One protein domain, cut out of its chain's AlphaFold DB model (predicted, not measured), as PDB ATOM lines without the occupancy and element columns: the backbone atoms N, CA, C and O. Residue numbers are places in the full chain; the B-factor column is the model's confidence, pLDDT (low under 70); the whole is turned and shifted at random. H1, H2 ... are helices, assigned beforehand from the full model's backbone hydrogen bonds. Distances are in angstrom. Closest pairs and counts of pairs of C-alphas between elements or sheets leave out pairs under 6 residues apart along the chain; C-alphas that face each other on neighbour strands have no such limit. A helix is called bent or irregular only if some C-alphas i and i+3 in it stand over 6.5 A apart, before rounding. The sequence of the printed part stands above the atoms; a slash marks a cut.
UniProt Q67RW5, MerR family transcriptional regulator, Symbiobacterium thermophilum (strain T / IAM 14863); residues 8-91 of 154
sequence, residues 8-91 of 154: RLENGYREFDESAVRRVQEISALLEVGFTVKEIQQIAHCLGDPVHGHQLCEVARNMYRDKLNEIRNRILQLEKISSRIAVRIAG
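What this domain is: This is residues 8 to 91 of the 154 residues of the protein "MerR family transcriptional regulator" of Symbiobacterium thermophilum (strain T / IAM 14863) (UniProt Q67RW5). One long helix, H3, makes most of the length: it begins beside a small body at one end, where the shorter helices H1 and H2 lie, and its residues 72 to 89 stick out as a bare arm. At the other end of the long axis residues 9 to 15 stick out as a tail. The printed part has 84 residues with three named helices, H1, H2 and H3 along the chain, and no named strand; its class is all helix. The whole is extended, with a radius of gyration of the C-alphas of 19.7 A and spans of 70 by 34 by 16 A.

How they stand to each other: Start at H3, residues 58 to 89. With residues 59 to 60 alone it only just touches H2, residues 37 to 46, with 3 pairs of C-alphas within 8 A; the closest are those of Ile 43 and Ala 60, 5.7 A apart. H2 and H3 form a helical hairpin, running opposite ways at a shallow tilt of 31 degrees. Next look for H1, residues 19 to 32, which with residues 27 to 31 alone only just touches H2, also with 3 pairs of C-alphas within 8 A; the closest C-alphas are those of Ile 27 and Ile 40, 7.2 A apart. H1 and H2 run opposite ways at a steep tilt of 49 degrees. H1 and H3 are apart. In H1 and H3 every O i to N i+4 pair is within hydrogen-bond range; in H2 2 of 6 are, beside 5 of 7 O i to N i+3 pairs. H2 is irregular: C-alphas 42 and 45 are 7.5 A apart.

Where its parts are: Find C-alpha 58 at (166.639, 308.654, 177.501); from there H3 runs 46.5 A to C-alpha 89 at (179.652, 334.568, 141.125). H1 begins at C-alpha 19, (188.689, 300.923, 180.943), and measures 20.2 A; H2 measures 14.6 A.

The domain as a whole: The C-alphas of Glu 10 and Gly 91, the two farthest apart, are 70.2 A from each other. The printed part has no cut; the link from H1 to H2 is tight, and that from H2 to H3, 11 residues, is long. Look for pLDDT under 70 at residues 48 to 55 and residue 91.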
ATOM      1  N   ARG A   8     195.932 308.896 192.027       91.06
ATOM      2  CA  ARG A   8     197.233 309.541 192.187       91.06
ATOM      3  C   ARG A   8     198.152 308.591 192.933       91.06
ATOM      4  O   ARG A   8     197.835 308.197 194.048       91.06
ATOM      5  N   LEU A   9     199.268 308.250 192.304       91.56
ATOM      6  CA  LEU A   9     200.301 307.413 192.895       91.56
ATOM      7  C   LEU A   9     201.154 308.226 193.878       91.56
ATOM      8  O   LEU A   9     201.221 309.456 193.786       91.56
ATOM      9  N   GLU A  10     201.846 307.542 194.791       91.25
ATOM     10  CA  GLU A  10     202.741 308.172 195.780       91.25
ATOM     11  C   GLU A  10     203.861 308.997 195.127       91.25
ATOM     12  O   GLU A  10     204.295 310.012 195.666       91.25
ATOM     13  N   ASN A  11     204.274 308.622 193.914       91.75
ATOM     14  CA  ASN A  11     205.249 309.358 193.104       91.75
ATOM     15  C   ASN A  11     204.669 310.612 192.407       91.75
ATOM     16  O   ASN A  11     205.367 311.276 191.644       91.75
ATOM     17  N   GLY A  12     203.391 310.935 192.627       89.56
ATOM     18  CA  GLY A  12     202.717 312.119 192.093       89.56
ATOM     19  C   GLY A  12     202.124 311.971 190.687       89.56
ATOM     20  O   GLY A  12     201.393 312.876 190.260       89.56
ATOM     21  N   TYR A  13     202.375 310.854 189.996       92.00
ATOM     22  CA  TYR A  13     201.810 310.557 188.677       92.00
ATOM     23  C   TYR A  13     200.338 310.129 188.764       92.00
ATOM     24  O   TYR A  13     199.823 309.781 189.830       92.00
ATOM     25  N   ARG A  14     199.641 310.195 187.624       91.19
ATOM     26  CA  ARG A  14     198.263 309.715 187.480       91.19
ATOM     27  C   ARG A  14     198.260 308.320 186.879       91.19
ATOM     28  O   ARG A  14     198.839 308.122 185.815       91.19
ATOM     29  N   GLU A  15     197.559 307.412 187.533       91.75
ATOM     30  CA  GLU A  15     197.258 306.080 187.033       91.75
ATOM     31  C   GLU A  15     195.808 306.035 186.539       91.75
ATOM     32  O   GLU A  15     194.900 306.599 187.164       91.75
ATOM     33  N   PHE A  16     195.606 305.396 185.390       88.94
ATOM     34  CA  PHE A  16     194.305 305.203 184.765       88.94
ATOM     35  C   PHE A  16     194.065 303.710 184.590       88.94
ATOM     36  O   PHE A  16     194.961 302.987 184.163       88.94
ATOM     37  N   ASP A  17     192.847 303.276 184.887       86.75
ATOM     38  CA  ASP A  17     192.413 301.906 184.636       86.75
ATOM     39  C   ASP A  17     192.360 301.607 183.126       86.75
ATOM     40  O   ASP A  17     192.153 302.514 182.316       86.75
ATOM     41  N   GLU A  18     192.487 300.339 182.730       85.69
ATOM     42  CA  GLU A  18     192.406 299.928 181.320       85.69
ATOM     43  C   GLU A  18     191.083 300.354 180.654       85.69
ATOM     44  O   GLU A  18     191.055 300.713 179.470       85.69
ATOM     45  N   SER A  19     189.984 300.418 181.418       83.31
ATOM     46  CA  SER A  19     188.689 300.923 180.943       83.31
ATOM     47  C   SER A  19     188.728 302.389 180.495       83.31
ATOM     48  O   SER A  19     187.896 302.809 179.682       83.31
ATOM     49  N   ALA A  20     189.716 303.171 180.945       87.25
ATOM     50  CA  ALA A  20     189.890 304.557 180.535       87.25
ATOM     51  C   ALA A  20     190.164 304.677 179.032       87.25
ATOM     52  O   ALA A  20     189.688 305.625 178.410       87.25
ATOM     53  N   VAL A  21     190.859 303.707 178.422       87.94
ATOM     54  CA  VAL A  21     191.130 303.716 176.974       87.94
ATOM     55  C   VAL A  21     189.831 303.595 176.185       87.94
ATOM     56  O   VAL A  21     189.558 304.418 175.311       87.94
ATOM     57  N   ARG A  22     188.988 302.616 176.537       84.56
ATOM     58  CA  ARG A  22     187.667 302.435 175.914       84.56
ATOM     59  C   ARG A  22     186.815 303.691 176.082       84.56
ATOM     60  O   ARG A  22     186.194 304.161 175.136       84.56
ATOM     61  N   ARG A  23     186.850 304.286 177.272       86.25
ATOM     62  CA  ARG A  23     186.109 305.511 177.562       86.25
ATOM     63  C   ARG A  23     186.591 306.710 176.747       86.25
ATOM     64  O   ARG A  23     185.773 307.491 176.273       86.25
ATOM     65  N   VAL A  24     187.900 306.863 176.549       90.06
ATOM     66  CA  VAL A  24     188.456 307.905 175.672       90.06
ATOM     67  C   VAL A  24     188.004 307.702 174.230       90.06
ATOM     68  O   VAL A  24     187.674 308.686 173.570       90.06
ATOM     69  N   GLN A  25     187.942 306.460 173.744       88.62
ATOM     70  CA  GLN A  25     187.433 306.163 172.401       88.62
ATOM     71  C   GLN A  25     185.956 306.560 172.256       88.62
ATOM     72  O   GLN A  25     185.601 307.228 171.289       88.62
ATOM     73  N   GLU A  26     185.113 306.241 173.244       87.00
ATOM     74  CA  GLU A  26     183.701 306.656 173.264       87.00
ATOM     75  C   GLU A  26     183.550 308.184 173.268       87.00
ATOM     76  O   GLU A  26     182.783 308.743 172.484       87.00
ATOM     77  N   ILE A  27     184.314 308.879 174.114       89.75
ATOM     78  CA  ILE A  27     184.319 310.348 174.167       89.75
ATOM     79  C   ILE A  27     184.791 310.933 172.831       89.75
ATOM     80  O   ILE A  27     184.193 311.890 172.347       89.75
ATOM     81  N   SER A  28     185.833 310.363 172.225       90.56
ATOM     82  CA  SER A  28     186.377 310.839 170.946       90.56
ATOM     83  C   SER A  28     185.348 310.704 169.825       90.56
ATOM     84  O   SER A  28     185.118 311.668 169.101       90.56
ATOM     85  N   ALA A  29     184.637 309.575 169.756       88.06
ATOM     86  CA  ALA A  29     183.554 309.379 168.794       88.06
ATOM     87  C   ALA A  29     182.424 310.415 168.963       88.06
ATOM     88  O   ALA A  29     181.890 310.933 167.983       88.06
ATOM     89  N   LEU A  30     182.070 310.777 170.202       89.31
ATOM     90  CA  LEU A  30     181.075 311.825 170.461       89.31
ATOM     91  C   LEU A  30     181.550 313.206 169.993       89.31
ATOM     92  O   LEU A  30     180.773 313.970 169.416       89.31
ATOM     93  N   LEU A  31     182.823 313.526 170.227       91.88
ATOM     94  CA  LEU A  31     183.422 314.778 169.766       91.88
ATOM     95  C   LEU A  31     183.437 314.857 168.231       91.88
ATOM     96  O   LEU A  31     183.127 315.911 167.680       91.88
ATOM     97  N   GLU A  32     183.719 313.750 167.541       90.12
ATOM     98  CA  GLU A  32     183.689 313.669 166.071       90.12
ATOM     99  C   GLU A  32     182.292 313.929 165.487       90.12
ATOM    100  O   GLU A  32     182.162 314.575 164.448       90.12
ATOM    101  N   VAL A  33     181.233 313.498 166.180       86.94
ATOM    102  CA  VAL A  33     179.833 313.774 165.796       86.94
ATOM    103  C   VAL A  33     179.439 315.242 166.051       86.94
ATOM    104  O   VAL A  33     178.401 315.711 165.580       86.94
ATOM    105  N   GLY A  34     180.283 316.001 166.752       89.31
ATOM    106  CA  GLY A  34     180.111 317.432 166.991       89.31
ATOM    107  C   GLY A  34     179.561 317.778 168.371       89.31
ATOM    108  O   GLY A  34     179.174 318.929 168.591       89.31
ATOM    109  N   PHE A  35     179.512 316.823 169.306       92.50
ATOM    110  CA  PHE A  35     179.231 317.139 170.705       92.50
ATOM    111  C   PHE A  35     180.390 317.911 171.334       92.50
ATOM    112  O   PHE A  35     181.557 317.755 170.987       92.50
ATOM    113  N   THR A  36     180.061 318.745 172.307       92.00
ATOM    114  CA  THR A  36     181.016 319.470 173.136       92.00
ATOM    115  C   THR A  36     181.346 318.677 174.395       92.00
ATOM    116  O   THR A  36     180.541 317.894 174.897       92.00
ATOM    117  N   VAL A  37     182.507 318.948 174.992       91.50
ATOM    118  CA  VAL A  37     182.915 318.337 176.271       91.50
ATOM    119  C   VAL A  37     181.859 318.543 177.366       91.50
ATOM    120  O   VAL A  37     181.620 317.644 178.170       91.50
ATOM    121  N   LYS A  38     181.196 319.706 177.386       89.69
ATOM    122  CA  LYS A  38     180.148 320.031 178.362       89.69
ATOM    123  C   LYS A  38     178.896 319.172 178.170       89.69
ATOM    124  O   LYS A  38     178.334 318.707 179.154       89.69
ATOM    125  N   GLU A  39     178.478 318.950 176.926       89.88
ATOM    126  CA  GLU A  39     177.360 318.053 176.604       89.88
ATOM    127  C   GLU A  39     177.707 316.604 176.978       89.88
ATOM    128  O   GLU A  39     176.925 315.925 177.637       89.88
ATOM    129  N   ILE A  40     178.920 316.149 176.658       89.94
ATOM    130  CA  ILE A  40     179.376 314.791 176.992       89.94
ATOM    131  C   ILE A  40     179.397 314.573 178.511       89.94
ATOM    132  O   ILE A  40     179.008 313.510 178.984       89.94
ATOM    133  N   GLN A  41     179.788 315.581 179.298       88.81
ATOM    134  CA  GLN A  41     179.748 315.501 180.764       88.81
ATOM    135  C   GLN A  41     178.342 315.237 181.316       88.81
ATOM    136  O   GLN A  41     178.226 314.557 182.333       88.81
ATOM    137  N   GLN A  42     177.285 315.725 180.660       87.00
ATOM    138  CA  GLN A  42     175.903 315.511 181.105       87.00
ATOM    139  C   GLN A  42     175.459 314.056 180.931       87.00
ATOM    140  O   GLN A  42     174.715 313.542 181.760       87.00
ATOM    141  N   ILE A  43     175.954 313.383 179.892       85.69
ATOM    142  CA  ILE A  43     175.618 311.985 179.579       85.69
ATOM    143  C   ILE A  43     176.704 311.004 180.006       85.69
ATOM    144  O   ILE A  43     176.588 309.809 179.748       85.69
ATOM    145  N   ALA A  44     177.756 311.483 180.672       82.94
ATOM    146  CA  ALA A  44     178.894 310.664 181.055       82.94
ATOM    147  C   ALA A  44     178.467 309.464 181.910       82.94
ATOM    148  O   ALA A  44     178.997 308.375 181.726       82.94
ATOM    149  N   HIS A  45     177.473 309.616 182.787       79.62
ATOM    150  CA  HIS A  45     176.971 308.499 183.592       79.62
ATOM    151  C   HIS A  45     176.287 307.397 182.757       79.62
ATOM    152  O   HIS A  45     176.143 306.284 183.240       79.62
ATOM    153  N   CYS A  46     175.843 307.698 181.530       78.69
ATOM    154  CA  CYS A  46     175.255 306.719 180.613       78.69
ATOM    155  C   CYS A  46     176.310 306.002 179.761       78.69
ATOM    156  O   CYS A  46     176.014 304.981 179.148       78.69
ATOM    157  N   LEU A  47     177.525 306.549 179.677       74.62
ATOM    158  CA  LEU A  47     178.643 305.933 178.969       74.62
ATOM    159  C   LEU A  47     179.260 304.887 179.906       74.62
ATOM    160  O   LEU A  47     179.664 305.237 181.014       74.62
ATOM    161  N   GLY A  48     179.344 303.625 179.490       64.75
ATOM    162  CA  GLY A  48     180.029 302.570 180.247       64.75
ATOM    163  C   GLY A  48     179.233 301.891 181.368       64.75
ATOM    164  O   GLY A  48     179.839 301.158 182.143       64.75
ATOM    165  N   ASP A  49     177.915 302.092 181.464       60.50
ATOM    166  CA  ASP A  49     177.088 301.282 182.362       60.50
ATOM    167  C   ASP A  49     176.819 299.901 181.721       60.50
ATOM    168  O   ASP A  49     176.128 299.832 180.697       60.50
ATOM    169  N   PRO A  50     177.349 298.792 182.281       52.69
ATOM    170  CA  PRO A  50     177.124 297.452 181.740       52.69
ATOM    171  C   PRO A  50     175.645 297.039 181.780       52.69
ATOM    172  O   PRO A  50     175.236 296.199 180.980       52.69
ATOM    173  N   VAL A  51     174.831 297.647 182.656       51.91
ATOM    174  CA  VAL A  51     173.380 297.400 182.742       51.91
ATOM    175  C   VAL A  51     172.653 297.939 181.512       51.91
ATOM    176  O   VAL A  51     171.677 297.354 181.051       51.91
ATOM    177  N   HIS A  52     173.160 299.027 180.938       51.75
ATOM    178  CA  HIS A  52     172.555 299.700 179.796       51.75
ATOM    179  C   HIS A  52     173.089 299.183 178.460       51.75
ATOM    180  O   HIS A  52     172.942 299.890 177.474       51.75
ATOM    181  N   GLY A  53     173.704 297.988 178.416       49.31
ATOM    182  CA  GLY A  53     174.276 297.331 177.232       49.31
ATOM    183  C   GLY A  53     173.878 297.961 175.893       49.31
ATOM    184  O   GLY A  53     172.797 297.706 175.373       49.31
ATOM    185  N   HIS A  54     174.734 298.841 175.368       54.38
ATOM    186  CA  HIS A  54     174.560 299.597 174.113       54.38
ATOM    187  C   HIS A  54     173.281 300.456 173.951       54.38
ATOM    188  O   HIS A  54     173.156 301.181 172.962       54.38
ATOM    189  N   GLN A  55     172.342 300.440 174.893       62.03
ATOM    190  CA  GLN A  55     171.155 301.280 174.913       62.03
ATOM    191  C   GLN A  55     171.459 302.637 175.547       62.03
ATOM    192  O   GLN A  55     171.687 302.779 176.745       62.03
ATOM    193  N   LEU A  56     171.377 303.679 174.722       70.75
ATOM    194  CA  LEU A  56     171.409 305.057 175.194       70.75
ATOM    195  C   LEU A  56     170.256 305.304 176.178       70.75
ATOM    196  O   LEU A  56     169.084 305.095 175.832       70.75
ATOM    197  N   CYS A  57     170.597 305.820 177.359       83.25
ATOM    198  CA  CYS A  57     169.636 306.379 178.304       83.25
ATOM    199  C   CYS A  57     168.781 307.467 177.623       83.25
ATOM    200  O   CYS A  57     169.197 308.097 176.644       83.25
ATOM    201  N   GLU A  58     167.571 307.709 178.130       85.50
ATOM    202  CA  GLU A  58     166.639 308.654 177.501       85.50
ATOM    203  C   GLU A  58     167.199 310.083 177.417       85.50
ATOM    204  O   GLU A  58     167.039 310.747 176.392       85.50
ATOM    205  N   VAL A  59     167.946 310.512 178.440       85.38
ATOM    206  CA  VAL A  59     168.647 311.805 178.460       85.38
ATOM    207  C   VAL A  59     169.605 311.922 177.274       85.38
ATOM    208  O   VAL A  59     169.519 312.879 176.504       85.38
ATOM    209  N   ALA A  60     170.460 310.917 177.066       86.50
ATOM    210  CA  ALA A  60     171.382 310.904 175.936       86.50
ATOM    211  C   ALA A  60     170.629 310.917 174.602       86.50
ATOM    212  O   ALA A  60     170.964 311.698 173.715       86.50
ATOM    213  N   ARG A  61     169.560 310.121 174.465       89.75
ATOM    214  CA  ARG A  61     168.744 310.078 173.241       89.75
ATOM    215  C   ARG A  61     168.152 311.442 172.882       89.75
ATOM    216  O   ARG A  61     168.154 311.807 171.706       89.75
ATOM    217  N   ASN A  62     167.655 312.187 173.866       90.94
ATOM    218  CA  ASN A  62     167.124 313.529 173.639       90.94
ATOM    219  C   ASN A  62     168.230 314.496 173.196       90.94
ATOM    220  O   ASN A  62     168.053 315.184 172.196       90.94
ATOM    221  N   MET A  63     169.415 314.433 173.807       90.12
ATOM    222  CA  MET A  63     170.559 315.246 173.372       90.12
ATOM    223  C   MET A  63     170.992 314.952 171.930       90.12
ATOM    224  O   MET A  63     171.287 315.878 171.179       90.12
ATOM    225  N   TYR A  64     170.973 313.688 171.495       89.62
ATOM    226  CA  TYR A  64     171.216 313.343 170.088       89.62
ATOM    227  C   TYR A  64     170.169 313.933 169.140       89.62
ATOM    228  O   TYR A  64     170.519 314.404 168.056       89.62
ATOM    229  N   ARG A  65     168.888 313.925 169.527       93.44
ATOM    230  CA  ARG A  65     167.813 314.535 168.727       93.44
ATOM    231  C   ARG A  65     168.000 316.044 168.607       93.44
ATOM    232  O   ARG A  65     167.887 316.578 167.503       93.44
ATOM    233  N   ASP A  66     168.337 316.705 169.707       93.25
ATOM    234  CA  ASP A  66     168.605 318.142 169.722       93.25
ATOM    235  C   ASP A  66     169.815 318.479 168.851       93.25
ATOM    236  O   ASP A  66     169.740 319.377 168.007       93.25
ATOM    237  N   LYS A  67     170.887 317.684 168.952       92.50
ATOM    238  CA  LYS A  67     172.088 317.866 168.135       92.50
ATOM    239  C   LYS A  67     171.815 317.700 166.647       92.50
ATOM    240  O   LYS A  67     172.272 318.495 165.825       92.50
ATOM    241  N   LEU A  68     171.014 316.699 166.291       95.12
ATOM    242  CA  LEU A  68     170.590 316.474 164.915       95.12
ATOM    243  C   LEU A  68     169.801 317.671 164.361       95.12
ATOM    244  O   LEU A  68     169.999 318.064 163.210       95.12
ATOM    245  N   ASN A  69     168.931 318.274 165.171       96.50
ATOM    246  CA  ASN A  69     168.180 319.465 164.780       96.50
ATOM    247  C   ASN A  69     169.088 320.696 164.634       96.50
ATOM    248  O   ASN A  69     168.941 321.446 163.667       96.50
ATOM    249  N   GLU A  70     170.057 320.881 165.533       94.94
ATOM    250  CA  GLU A  70     171.070 321.938 165.437       94.94
ATOM    251  C   GLU A  70     171.842 321.848 164.109       94.94
ATOM    252  O   GLU A  70     171.917 322.827 163.357       94.94
ATOM    253  N   ILE A  71     172.351 320.657 163.780       95.44
ATOM    254  CA  ILE A  71     173.108 320.406 162.547       95.44
ATOM    255  C   ILE A  71     172.240 320.672 161.313       95.44
ATOM    256  O   ILE A  71     172.675 321.378 160.403       95.44
ATOM    257  N   ARG A  72     170.995 320.178 161.285       96.81
ATOM    258  CA  ARG A  72     170.055 320.435 160.177       96.81
ATOM    259  C   ARG A  72     169.813 321.925 159.964       96.81
ATOM    260  O   ARG A  72     169.880 322.405 158.835       96.81
ATOM    261  N   ASN A  73     169.597 322.674 161.042       97.50
ATOM    262  CA  ASN A  73     169.432 324.122 160.962       97.50
ATOM    263  C   ASN A  73     170.690 324.799 160.410       97.50
ATOM    264  O   ASN A  73     170.594 325.698 159.572       97.50
ATOM    265  N   ARG A  74     171.877 324.352 160.835       96.50
ATOM    266  CA  ARG A  74     173.149 324.875 160.330       96.50
ATOM    267  C   ARG A  74     173.328 324.594 158.839       96.50
ATOM    268  O   ARG A  74     173.730 325.509 158.121       96.50
ATOM    269  N   ILE A  75     172.987 323.390 158.376       98.12
ATOM    270  CA  ILE A  75     173.010 323.017 156.954       98.12
ATOM    271  C   ILE A  75     172.145 323.984 156.146       98.12
ATOM    272  O   ILE A  75     172.662 324.627 155.237       98.12
ATOM    273  N   LEU A  76     170.887 324.201 156.541       98.44
ATOM    274  CA  LEU A  76     169.982 325.117 155.835       98.44
ATOM    275  C   LEU A  76     170.540 326.549 155.743       98.44
ATOM    276  O   LEU A  76     170.432 327.214 154.710       98.44
ATOM    277  N   GLN A  77     171.168 327.044 156.815       98.31
ATOM    278  CA  GLN A  77     171.808 328.365 156.792       98.31
ATOM    279  C   GLN A  77     173.012 328.405 155.847       98.31
ATOM    280  O   GLN A  77     173.173 329.368 155.092       98.31
ATOM    281  N   LEU A  78     173.853 327.371 155.870       98.38
ATOM    282  CA  LEU A  78     175.027 327.275 155.004       98.38
ATOM    283  C   LEU A  78     174.632 327.137 153.530       98.38
ATOM    284  O   LEU A  78     175.225 327.807 152.688       98.38
ATOM    285  N   GLU A  79     173.589 326.376 153.212       98.38
ATOM    286  CA  GLU A  79     173.025 326.270 151.861       98.38
ATOM    287  C   GLU A  79     172.504 327.617 151.352       98.38
ATOM    288  O   GLU A  79     172.772 328.012 150.211       98.38
ATOM    289  N   LYS A  80     171.819 328.385 152.210       98.06
ATOM    290  CA  LYS A  80     171.367 329.743 151.881       98.06
ATOM    291  C   LYS A  80     172.542 330.673 151.585       98.06
ATOM    292  O   LYS A  80     172.484 331.464 150.640       98.06
ATOM    293  N   ILE A  81     173.606 330.608 152.384       97.62
ATOM    294  CA  ILE A  81     174.819 331.409 152.172       97.62
ATOM    295  C   ILE A  81     175.511 330.988 150.871       97.62
ATOM    296  O   ILE A  81     175.806 331.849 150.042       97.62
ATOM    297  N   SER A  82     175.695 329.685 150.661       97.88
ATOM    298  CA  SER A  82     176.272 329.107 149.444       97.88
ATOM    299  C   SER A  82     175.522 329.581 148.195       97.88
ATOM    300  O   SER A  82     176.122 330.128 147.271       97.88
ATOM    301  N   SER A  83     174.188 329.526 148.223       96.62
ATOM    302  CA  SER A  83     173.331 329.998 147.129       96.62
ATOM    303  C   SER A  83     173.514 331.493 146.837       96.62
ATOM    304  O   SER A  83     173.612 331.902 145.679       96.62
ATOM    305  N   ARG A  84     173.610 332.337 147.876       95.88
ATOM    306  CA  ARG A  84     173.860 333.783 147.714       95.88
ATOM    307  C   ARG A  84     175.216 334.057 147.066       95.88
ATOM    308  O   ARG A  84     175.321 334.959 146.235       95.88
ATOM    309  N   ILE A  85     176.239 333.294 147.446       96.00
ATOM    310  CA  ILE A  85     177.579 333.392 146.862       96.00
ATOM    311  C   ILE A  85     177.539 332.947 145.396       96.00
ATOM    312  O   ILE A  85     178.028 333.680 144.538       96.00
ATOM    313  N   ALA A  86     176.871 331.834 145.083       95.31
ATOM    314  CA  ALA A  86     176.720 331.333 143.718       95.31
ATOM    315  C   ALA A  86     176.055 332.360 142.783       95.31
ATOM    316  O   ALA A  86     176.552 332.607 141.686       95.31
ATOM    317  N   VAL A  87     174.988 333.038 143.230       94.75
ATOM    318  CA  VAL A  87     174.335 334.113 142.454       94.75
ATOM    319  C   VAL A  87     175.285 335.283 142.184       94.75
ATOM    320  O   VAL A  87     175.276 335.850 141.090       94.75
ATOM    321  N   ARG A  88     176.115 335.648 143.170       92.38
ATOM    322  CA  ARG A  88     177.094 336.733 143.033       92.38
ATOM    323  C   ARG A  88     178.209 336.364 142.051       92.38
ATOM    324  O   ARG A  88     178.584 337.209 141.244       92.38
ATOM    325  N   ILE A  89     178.680 335.114 142.087       94.88
ATOM    326  CA  ILE A  89     179.652 334.568 141.125       94.88
ATOM    327  C   ILE A  89     179.053 334.537 139.710       94.88
ATOM    328  O   ILE A  89     179.714 334.942 138.760       94.88
ATOM    329  N   ALA A  90     177.785 334.143 139.562       89.56
ATOM    330  CA  ALA A  90     177.094 334.059 138.272       89.56
ATOM    331  C   ALA A  90     176.816 335.422 137.598       89.56
ATOM    332  O   ALA A  90     176.226 335.471 136.519       89.56
ATOM    333  N   GLY A  91     177.203 336.547 138.208       69.19
ATOM    334  CA  GLY A  91     177.229 337.839 137.521       69.19
ATOM    335  C   GLY A  91     175.862 338.456 137.199       69.19
ATOM    336  O   GLY A  91     175.813 339.457 136.482       69.19
TER     337      GLY A  91